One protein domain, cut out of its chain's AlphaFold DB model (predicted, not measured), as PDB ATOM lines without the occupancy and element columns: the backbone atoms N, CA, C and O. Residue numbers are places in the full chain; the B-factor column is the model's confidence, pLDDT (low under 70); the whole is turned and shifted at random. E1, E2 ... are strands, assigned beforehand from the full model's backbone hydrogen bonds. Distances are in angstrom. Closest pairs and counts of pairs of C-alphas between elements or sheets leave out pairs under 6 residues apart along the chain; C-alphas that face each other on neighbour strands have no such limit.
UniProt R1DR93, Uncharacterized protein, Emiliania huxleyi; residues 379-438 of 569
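This is residues 379 to 438 of the 569 residues of an uncharacterized protein of Emiliania huxleyi (UniProt R1DR93). There is little regular structure: a small sheet of E1, E4 and E3 and a separate strand pair, E2 and E5, form one body, from which residues 427 to 438 stick out as a tail. The 60 printed residues hold five named strands, E1 to E5 along the chain, and no named helix; the class is all strand, with 17 residues in named elements. Both sheets, E1 - E4 - E3 and E2 - E5, are antiparallel. The whole is loose, radius of gyration of the C-alphas 14.3 A, spanning 49 by 23 by 17 A.

E4, residues 413 to 417, is 13.4 A long. E1, 387 to 389, begins at C-alpha (-37.683, 16.762, -15.720) and measures 7.0 A; E3, 408 to 410, 6.6 A; E2, 397 to 399, 7.1 A. E5, 421 to 423, measures 6.5 A and ends at C-alpha (-41.163, 2.388, -17.712).

Pairing is staggered: E4 pairs with E3 over 413 to 415, a hairpin with N 410 and O 413 2.9 A apart, and with E1 over 415 to 417, with N 388 and O 416 2.8 A apart. In E2 and E5, at 144 degrees, N 422 and O 398 are 2.8 A apart. E4 and E5 meet only through their link.

The C-alphas of Lys 411 and Tyr 438 are farthest apart, 50.0 A. The printed part has no cut and no long link between named strands. pLDDT is under 70 at residues 379 to 386, 410 and 425 to 437.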
ATOM      1  N   THR A 379     -30.103  19.481 -18.766       47.81
ATOM      2  CA  THR A 379     -29.586  18.819 -19.968       47.81
ATOM      3  C   THR A 379     -29.958  17.338 -19.936       47.81
ATOM      4  O   THR A 379     -29.930  16.677 -18.901       47.81
ATOM      5  N   SER A 380     -30.325  16.857 -21.117       46.69
ATOM      6  CA  SER A 380     -31.119  15.680 -21.490       46.69
ATOM      7  C   SER A 380     -30.668  14.278 -21.051       46.69
ATOM      8  O   SER A 380     -31.236  13.295 -21.519       46.69
ATOM      9  N   ARG A 381     -29.602  14.115 -20.259       45.81
ATOM     10  CA  ARG A 381     -28.928  12.800 -20.159       45.81
ATOM     11  C   ARG A 381     -28.606  12.304 -18.756       45.81
ATOM     12  O   ARG A 381     -27.966  11.260 -18.639       45.81
ATOM     13  N   ASP A 382     -29.040  13.017 -17.723       55.88
ATOM     14  CA  ASP A 382     -28.827  12.596 -16.338       55.88
ATOM     15  C   ASP A 382     -30.032  11.769 -15.840       55.88
ATOM     16  O   ASP A 382     -31.155  12.281 -15.860       55.88
ATOM     17  N   PRO A 383     -29.848  10.506 -15.408       54.25
ATOM     18  CA  PRO A 383     -30.945   9.659 -14.929       54.25
ATOM     19  C   PRO A 383     -31.638  10.210 -13.672       54.25
ATOM     20  O   PRO A 383     -32.813   9.919 -13.460       54.25
ATOM     21  N   ASP A 384     -30.952  11.057 -12.902       52.81
ATOM     22  CA  ASP A 384     -31.469  11.665 -11.672       52.81
ATOM     23  C   ASP A 384     -32.079  13.066 -11.901       52.81
ATOM     24  O   ASP A 384     -32.163  13.885 -10.975       52.81
ATOM     25  N   ALA A 385     -32.445  13.400 -13.143       62.56
ATOM     26  CA  ALA A 385     -33.124  14.647 -13.481       62.56
ATOM     27  C   ALA A 385     -34.633  14.563 -13.182       62.56
ATOM     28  O   ALA A 385     -35.317  13.620 -13.574       62.56
ATOM     29  N   HIS A 386     -35.183  15.586 -12.519       67.62
ATOM     30  CA  HIS A 386     -36.614  15.646 -12.184       67.62
ATOM     31  C   HIS A 386     -37.526  15.941 -13.386       67.62
ATOM     32  O   HIS A 386     -38.732  15.701 -13.308       67.62
ATOM     33  N   TYR A 387     -36.964  16.433 -14.492       72.50
ATOM     34  CA  TYR A 387     -37.683  16.762 -15.720       72.50
ATOM     35  C   TYR A 387     -37.077  16.021 -16.907       72.50
ATOM     36  O   TYR A 387     -35.864  15.824 -16.969       72.50
ATOM     37  N   VAL A 388     -37.930  15.637 -17.851       77.56
ATOM     38  CA  VAL A 388     -37.556  14.953 -19.087       77.56
ATOM     39  C   VAL A 388     -38.139  15.701 -20.284       77.56
ATOM     40  O   VAL A 388     -39.252  16.230 -20.220       77.56
ATOM     41  N   LEU A 389     -37.392  15.749 -21.382       82.44
ATOM     42  CA  LEU A 389     -37.915  16.188 -22.672       82.44
ATOM     43  C   LEU A 389     -38.521  14.990 -23.401       82.44
ATOM     44  O   LEU A 389     -38.048  13.864 -23.263       82.44
ATOM     45  N   GLU A 390     -39.522  15.236 -24.237       80.44
ATOM     46  CA  GLU A 390     -40.173  14.186 -25.033       80.44
ATOM     47  C   GLU A 390     -39.178  13.378 -25.893       80.44
ATOM     48  O   GLU A 390     -39.304  12.162 -26.014       80.44
ATOM     49  N   ARG A 391     -38.129  14.029 -26.418       80.12
ATOM     50  CA  ARG A 391     -37.066  13.384 -27.214       80.12
ATOM     51  C   ARG A 391     -36.193  12.416 -26.412       80.12
ATOM     52  O   ARG A 391     -35.569  11.531 -26.992       80.12
ATOM     53  N   ASP A 392     -36.118  12.607 -25.100       77.75
ATOM     54  CA  ASP A 392     -35.207  11.868 -24.226       77.75
ATOM     55  C   ASP A 392     -35.886  10.674 -23.541       77.75
ATOM     56  O   ASP A 392     -35.256   9.976 -22.745       77.75
ATOM     57  N   LEU A 393     -37.159  10.415 -23.854       81.56
ATOM     58  CA  LEU A 393     -37.850   9.208 -23.419       81.56
ATOM     59  C   LEU A 393     -37.188   7.976 -24.046       81.56
ATOM     60  O   LEU A 393     -36.994   7.881 -25.260       81.56
ATOM     61  N   GLY A 394     -36.822   7.011 -23.202       79.94
ATOM     62  CA  GLY A 394     -36.299   5.734 -23.674       79.94
ATOM     63  C   GLY A 394     -37.340   4.939 -24.473       79.94
ATOM     64  O   GLY A 394     -38.541   5.104 -24.303       79.94
ATOM     65  N   ARG A 395     -36.888   3.977 -25.293       81.62
ATOM     66  CA  ARG A 395     -37.764   3.079 -26.086       81.62
ATOM     67  C   ARG A 395     -38.855   2.373 -25.263       81.62
ATOM     68  O   ARG A 395     -39.887   1.999 -25.807       81.62
ATOM     69  N   TYR A 396     -38.593   2.151 -23.980       83.75
ATOM     70  CA  TYR A 396     -39.490   1.475 -23.042       83.75
ATOM     71  C   TYR A 396     -40.019   2.434 -21.974       83.75
ATOM     72  O   TYR A 396     -40.271   2.022 -20.850       83.75
ATOM     73  N   GLU A 397     -40.117   3.721 -22.273       86.44
ATOM     74  CA  GLU A 397     -40.605   4.746 -21.358       86.44
ATOM     75  C   GLU A 397     -41.727   5.520 -22.044       86.44
ATOM     76  O   GLU A 397     -41.577   5.957 -23.181       86.44
ATOM     77  N   VAL A 398     -42.864   5.661 -21.366       86.56
ATOM     78  CA  VAL A 398     -44.050   6.350 -21.891       86.56
ATOM     79  C   VAL A 398     -44.613   7.273 -20.818       86.56
ATOM     80  O   VAL A 398     -44.485   7.007 -19.624       86.56
ATOM     81  N   LEU A 399     -45.223   8.376 -21.242       86.44
ATOM     82  CA  LEU A 399     -45.918   9.303 -20.356       86.44
ATOM     83  C   LEU A 399     -47.280   8.729 -19.943       86.44
ATOM     84  O   LEU A 399     -48.076   8.339 -20.800       86.44
ATOM     85  N   HIS A 400     -47.540   8.662 -18.636       82.38
ATOM     86  CA  HIS A 400     -48.797   8.168 -18.081       82.38
ATOM     87  C   HIS A 400     -49.292   9.059 -16.923       82.38
ATOM     88  O   HIS A 400     -48.516   9.330 -16.001       82.38
ATOM     89  N   PRO A 401     -50.577   9.475 -16.906       81.69
ATOM     90  CA  PRO A 401     -51.602   9.299 -17.947       81.69
ATOM     91  C   PRO A 401     -51.223   9.954 -19.285       81.69
ATOM     92  O   PRO A 401     -50.444  10.899 -19.306       81.69
ATOM     93  N   SER A 402     -51.757   9.472 -20.410       73.69
ATOM     94  CA  SER A 402     -51.387   9.984 -21.744       73.69
ATOM     95  C   SER A 402     -51.683  11.481 -21.937       73.69
ATOM     96  O   SER A 402     -51.017  12.130 -22.737       73.69
ATOM     97  N   ASP A 403     -52.604  12.036 -21.141       80.25
ATOM     98  CA  ASP A 403     -52.987  13.455 -21.129       80.25
ATOM     99  C   ASP A 403     -52.230  14.286 -20.073       80.25
ATOM    100  O   ASP A 403     -52.741  15.282 -19.558       80.25
ATOM    101  N   THR A 404     -51.013  13.889 -19.687       75.88
ATOM    102  CA  THR A 404     -50.225  14.654 -18.706       75.88
ATOM    103  C   THR A 404     -49.925  16.078 -19.195       75.88
ATOM    104  O   THR A 404     -49.330  16.234 -20.267       75.88
ATOM    105  N   PRO A 405     -50.264  17.127 -18.415       75.44
ATOM    106  CA  PRO A 405     -49.955  18.502 -18.783       75.44
ATOM    107  C   PRO A 405     -48.439  18.731 -18.753       75.44
ATOM    108  O   PRO A 405     -47.755  18.361 -17.796       75.44
ATOM    109  N   PHE A 406     -47.904  19.347 -19.807       77.25
ATOM    110  CA  PHE A 406     -46.490  19.715 -19.868       77.25
ATOM    111  C   PHE A 406     -46.225  20.944 -18.986       77.25
ATOM    112  O   PHE A 406     -47.047  21.853 -18.894       77.25
ATOM    113  N   VAL A 407     -45.062  20.980 -18.334       77.00
ATOM    114  CA  VAL A 407     -44.692  22.035 -17.367       77.00
ATOM    115  C   VAL A 407     -44.321  23.334 -18.083       77.00
ATOM    116  O   VAL A 407     -44.569  24.428 -17.584       77.00
ATOM    117  N   GLY A 408     -43.726  23.221 -19.270       72.75
ATOM    118  CA  GLY A 408     -43.328  24.359 -20.083       72.75
ATOM    119  C   GLY A 408     -42.643  23.941 -21.378       72.75
ATOM    120  O   GLY A 408     -42.481  22.751 -21.663       72.75
ATOM    121  N   LEU A 409     -42.252  24.943 -22.164       77.75
ATOM    122  CA  LEU A 409     -41.521  24.765 -23.414       77.75
ATOM    123  C   LEU A 409     -40.051  25.133 -23.206       77.75
ATOM    124  O   LEU A 409     -39.734  26.279 -22.888       77.75
ATOM    125  N   PHE A 410     -39.145  24.187 -23.435       64.25
ATOM    126  CA  PHE A 410     -37.707  24.442 -23.464       64.25
ATOM    127  C   PHE A 410     -37.229  24.351 -24.910       64.25
ATOM    128  O   PHE A 410     -37.298  23.295 -25.528       64.25
ATOM    129  N   LYS A 411     -36.784  25.477 -25.486       72.75
ATOM    130  CA  LYS A 411     -36.362  25.569 -26.904       72.75
ATOM    131  C   LYS A 411     -37.416  25.068 -27.914       72.75
ATOM    132  O   LYS A 411     -37.061  24.560 -28.971       72.75
ATOM    133  N   GLY A 412     -38.703  25.234 -27.599       73.69
ATOM    134  CA  GLY A 412     -39.820  24.776 -28.438       73.69
ATOM    135  C   GLY A 412     -40.237  23.316 -28.215       73.69
ATOM    136  O   GLY A 412     -41.201  22.873 -28.831       73.69
ATOM    137  N   GLU A 413     -39.566  22.588 -27.320       78.12
ATOM    138  CA  GLU A 413     -39.888  21.203 -26.962       78.12
ATOM    139  C   GLU A 413     -40.650  21.140 -25.628       78.12
ATOM    140  O   GLU A 413     -40.433  21.964 -24.736       78.12
ATOM    141  N   ARG A 414     -41.558  20.165 -25.487       79.94
ATOM    142  CA  ARG A 414     -42.391  19.985 -24.286       79.94
ATOM    143  C   ARG A 414     -41.595  19.301 -23.177       79.94
ATOM    144  O   ARG A 414     -40.954  18.273 -23.405       79.94
ATOM    145  N   VAL A 415     -41.663  19.871 -21.975       81.56
ATOM    146  CA  VAL A 415     -41.017  19.341 -20.769       81.56
ATOM    147  C   VAL A 415     -42.056  18.662 -19.883       81.56
ATOM    148  O   VAL A 415     -43.043  19.287 -19.487       81.56
ATOM    149  N   TYR A 416     -41.797  17.409 -19.524       82.88
ATOM    150  CA  TYR A 416     -42.638  16.620 -18.628       82.88
ATOM    151  C   TYR A 416     -41.893  16.317 -17.322       82.88
ATOM    152  O   TYR A 416     -40.664  16.189 -17.317       82.88
ATOM    153  N   PRO A 417     -42.596  16.197 -16.185       79.75
ATOM    154  CA  PRO A 417     -41.973  15.725 -14.959       79.75
ATOM    155  C   PRO A 417     -41.608  14.243 -15.113       79.75
ATOM    156  O   PRO A 417     -42.393  13.445 -15.625       79.75
ATOM    157  N   ARG A 418     -40.427  13.841 -14.632       77.62
ATOM    158  CA  ARG A 418     -39.967  12.442 -14.701       77.62
ATOM    159  C   ARG A 418     -40.900  11.489 -13.941       77.62
ATOM    160  O   ARG A 418     -41.003  10.329 -14.309       77.62
ATOM    161  N   ALA A 419     -41.632  11.994 -12.945       78.12
ATOM    162  CA  ALA A 419     -42.668  11.254 -12.220       78.12
ATOM    163  C   ALA A 419     -43.828  10.770 -13.112       78.12
ATOM    164  O   ALA A 419     -44.470   9.780 -12.783       78.12
ATOM    165  N   SER A 420     -44.086  11.442 -14.238       82.31
ATOM    166  CA  SER A 420     -45.092  11.026 -15.225       82.31
ATOM    167  C   SER A 420     -44.554  10.011 -16.231       82.31
ATOM    168  O   SER A 420     -45.311   9.518 -17.061       82.31
ATOM    169  N   VAL A 421     -43.257   9.698 -16.193       84.62
ATOM    170  CA  VAL A 421     -42.652   8.698 -17.070       84.62
ATOM    171  C   VAL A 421     -42.757   7.333 -16.418       84.62
ATOM    172  O   VAL A 421     -42.110   7.055 -15.410       84.62
ATOM    173  N   VAL A 422     -43.530   6.454 -17.038       83.88
ATOM    174  CA  VAL A 422     -43.640   5.058 -16.637       83.88
ATOM    175  C   VAL A 422     -42.785   4.212 -17.565       83.88
ATOM    176  O   VAL A 422     -42.875   4.293 -18.792       83.88
ATOM    177  N   ARG A 423     -41.941   3.371 -16.967       82.56
ATOM    178  CA  ARG A 423     -41.163   2.388 -17.712       82.56
ATOM    179  C   ARG A 423     -42.057   1.203 -18.064       82.56
ATOM    180  O   ARG A 423     -42.468   0.451 -17.183       82.56
ATOM    181  N   LEU A 424     -42.326   1.025 -19.349       78.56
ATOM    182  CA  LEU A 424     -42.992  -0.154 -19.875       78.56
ATOM    183  C   LEU A 424     -42.068  -1.367 -19.741       78.56
ATOM    184  O   LEU A 424     -40.875  -1.315 -20.052       78.56
ATOM    185  N   MET A 425     -42.626  -2.477 -19.277       67.88
ATOM    186  CA  MET A 425     -41.957  -3.774 -19.281       67.88
ATOM    187  C   MET A 425     -42.557  -4.631 -20.397       67.88
ATOM    188  O   MET A 425     -43.732  -4.486 -20.728       67.88
ATOM    189  N   THR A 426     -41.753  -5.503 -21.006       68.31
ATOM    190  CA  THR A 426     -42.259  -6.540 -21.919       68.31
ATOM    191  C   THR A 426     -43.154  -7.510 -21.150       68.31
ATOM    192  O   THR A 426     -42.986  -7.652 -19.944       68.31
ATOM    193  N   GLU A 427     -44.082  -8.194 -21.819       56.69
ATOM    194  CA  GLU A 427     -45.016  -9.137 -21.178       56.69
ATOM    195  C   GLU A 427     -44.291 -10.220 -20.357       56.69
ATOM    196  O   GLU A 427     -44.675 -10.500 -19.228       56.69
ATOM    197  N   GLU A 428     -43.154 -10.715 -20.853       58.38
ATOM    198  CA  GLU A 428     -42.274 -11.659 -20.140       58.38
ATOM    199  C   GLU A 428     -41.594 -11.068 -18.894       58.38
ATOM    200  O   GLU A 428     -41.202 -11.794 -17.985       58.38
ATOM    201  N   ARG A 429     -41.406  -9.744 -18.865       56.78
ATOM    202  CA  ARG A 429     -40.703  -9.017 -17.797       56.78
ATOM    203  C   ARG A 429     -41.665  -8.316 -16.843       56.78
ATOM    204  O   ARG A 429     -41.240  -7.868 -15.779       56.78
ATOM    205  N   ARG A 430     -42.939  -8.188 -17.223       55.03
ATOM    206  CA  ARG A 430     -43.997  -7.665 -16.368       55.03
ATOM    207  C   ARG A 430     -44.107  -8.622 -15.177       55.03
ATOM    208  O   ARG A 430     -44.250  -9.825 -15.391       55.03
ATOM    209  N   PRO A 431     -44.033  -8.124 -13.932       53.62
ATOM    210  CA  PRO A 431     -44.415  -8.928 -12.785       53.62
ATOM    211  C   PRO A 431     -45.822  -9.459 -13.058       53.62
ATOM    212  O   PRO A 431     -46.721  -8.669 -13.362       53.62
ATOM    213  N   ARG A 432     -45.996 -10.784 -13.040       49.28
ATOM    214  CA  ARG A 432     -47.335 -11.381 -13.100       49.28
ATOM    215  C   ARG A 432     -48.161 -10.736 -11.985       49.28
ATOM    216  O   ARG A 432     -47.624 -10.483 -10.908       49.28
ATOM    217  N   GLU A 433     -49.408 -10.376 -12.279       53.41
ATOM    218  CA  GLU A 433     -50.275  -9.706 -11.303       53.41
ATOM    219  C   GLU A 433     -50.317 -10.528 -10.008       53.41
ATOM    220  O   GLU A 433     -50.259 -11.753 -10.073       53.41
ATOM    221  N   GLU A 434     -50.385  -9.878  -8.842       53.97
ATOM    222  CA  GLU A 434     -50.162 -10.534  -7.537       53.97
ATOM    223  C   GLU A 434     -51.058 -11.767  -7.312       53.97
ATOM    224  O   GLU A 434     -50.650 -12.712  -6.640       53.97
ATOM    225  N   TRP A 435     -52.242 -11.809  -7.937       60.66
ATOM    226  CA  TRP A 435     -53.175 -12.942  -7.893       60.66
ATOM    227  C   TRP A 435     -52.759 -14.155  -8.750       60.66
ATOM    228  O   TRP A 435     -53.265 -15.255  -8.541       60.66
ATOM    229  N   GLN A 436     -51.850 -13.979  -9.715       53.50
ATOM    230  CA  GLN A 436     -51.280 -15.038 -10.563       53.50
ATOM    231  C   GLN A 436     -49.978 -15.624  -9.996       53.50
ATOM    232  O   GLN A 436     -49.463 -16.610 -10.532       53.50
ATOM    233  N   THR A 437     -49.413 -15.019  -8.949       58.53
ATOM    234  CA  THR A 437     -48.179 -15.468  -8.297       58.53
ATOM    235  C   THR A 437     -48.486 -16.078  -6.939       58.53
ATOM    236  O   THR A 437     -48.934 -15.387  -6.031       58.53
ATOM    237  N   TYR A 438     -48.194 -17.364  -6.778       71.19
ATOM    238  CA  TYR A 438     -48.192 -18.008  -5.468       71.19
ATOM    239  C   TYR A 438     -46.853 -17.751  -4.769       71.19
ATOM    240  O   TYR A 438     -45.813 -17.663  -5.427       71.19
TER     241      TYR A 438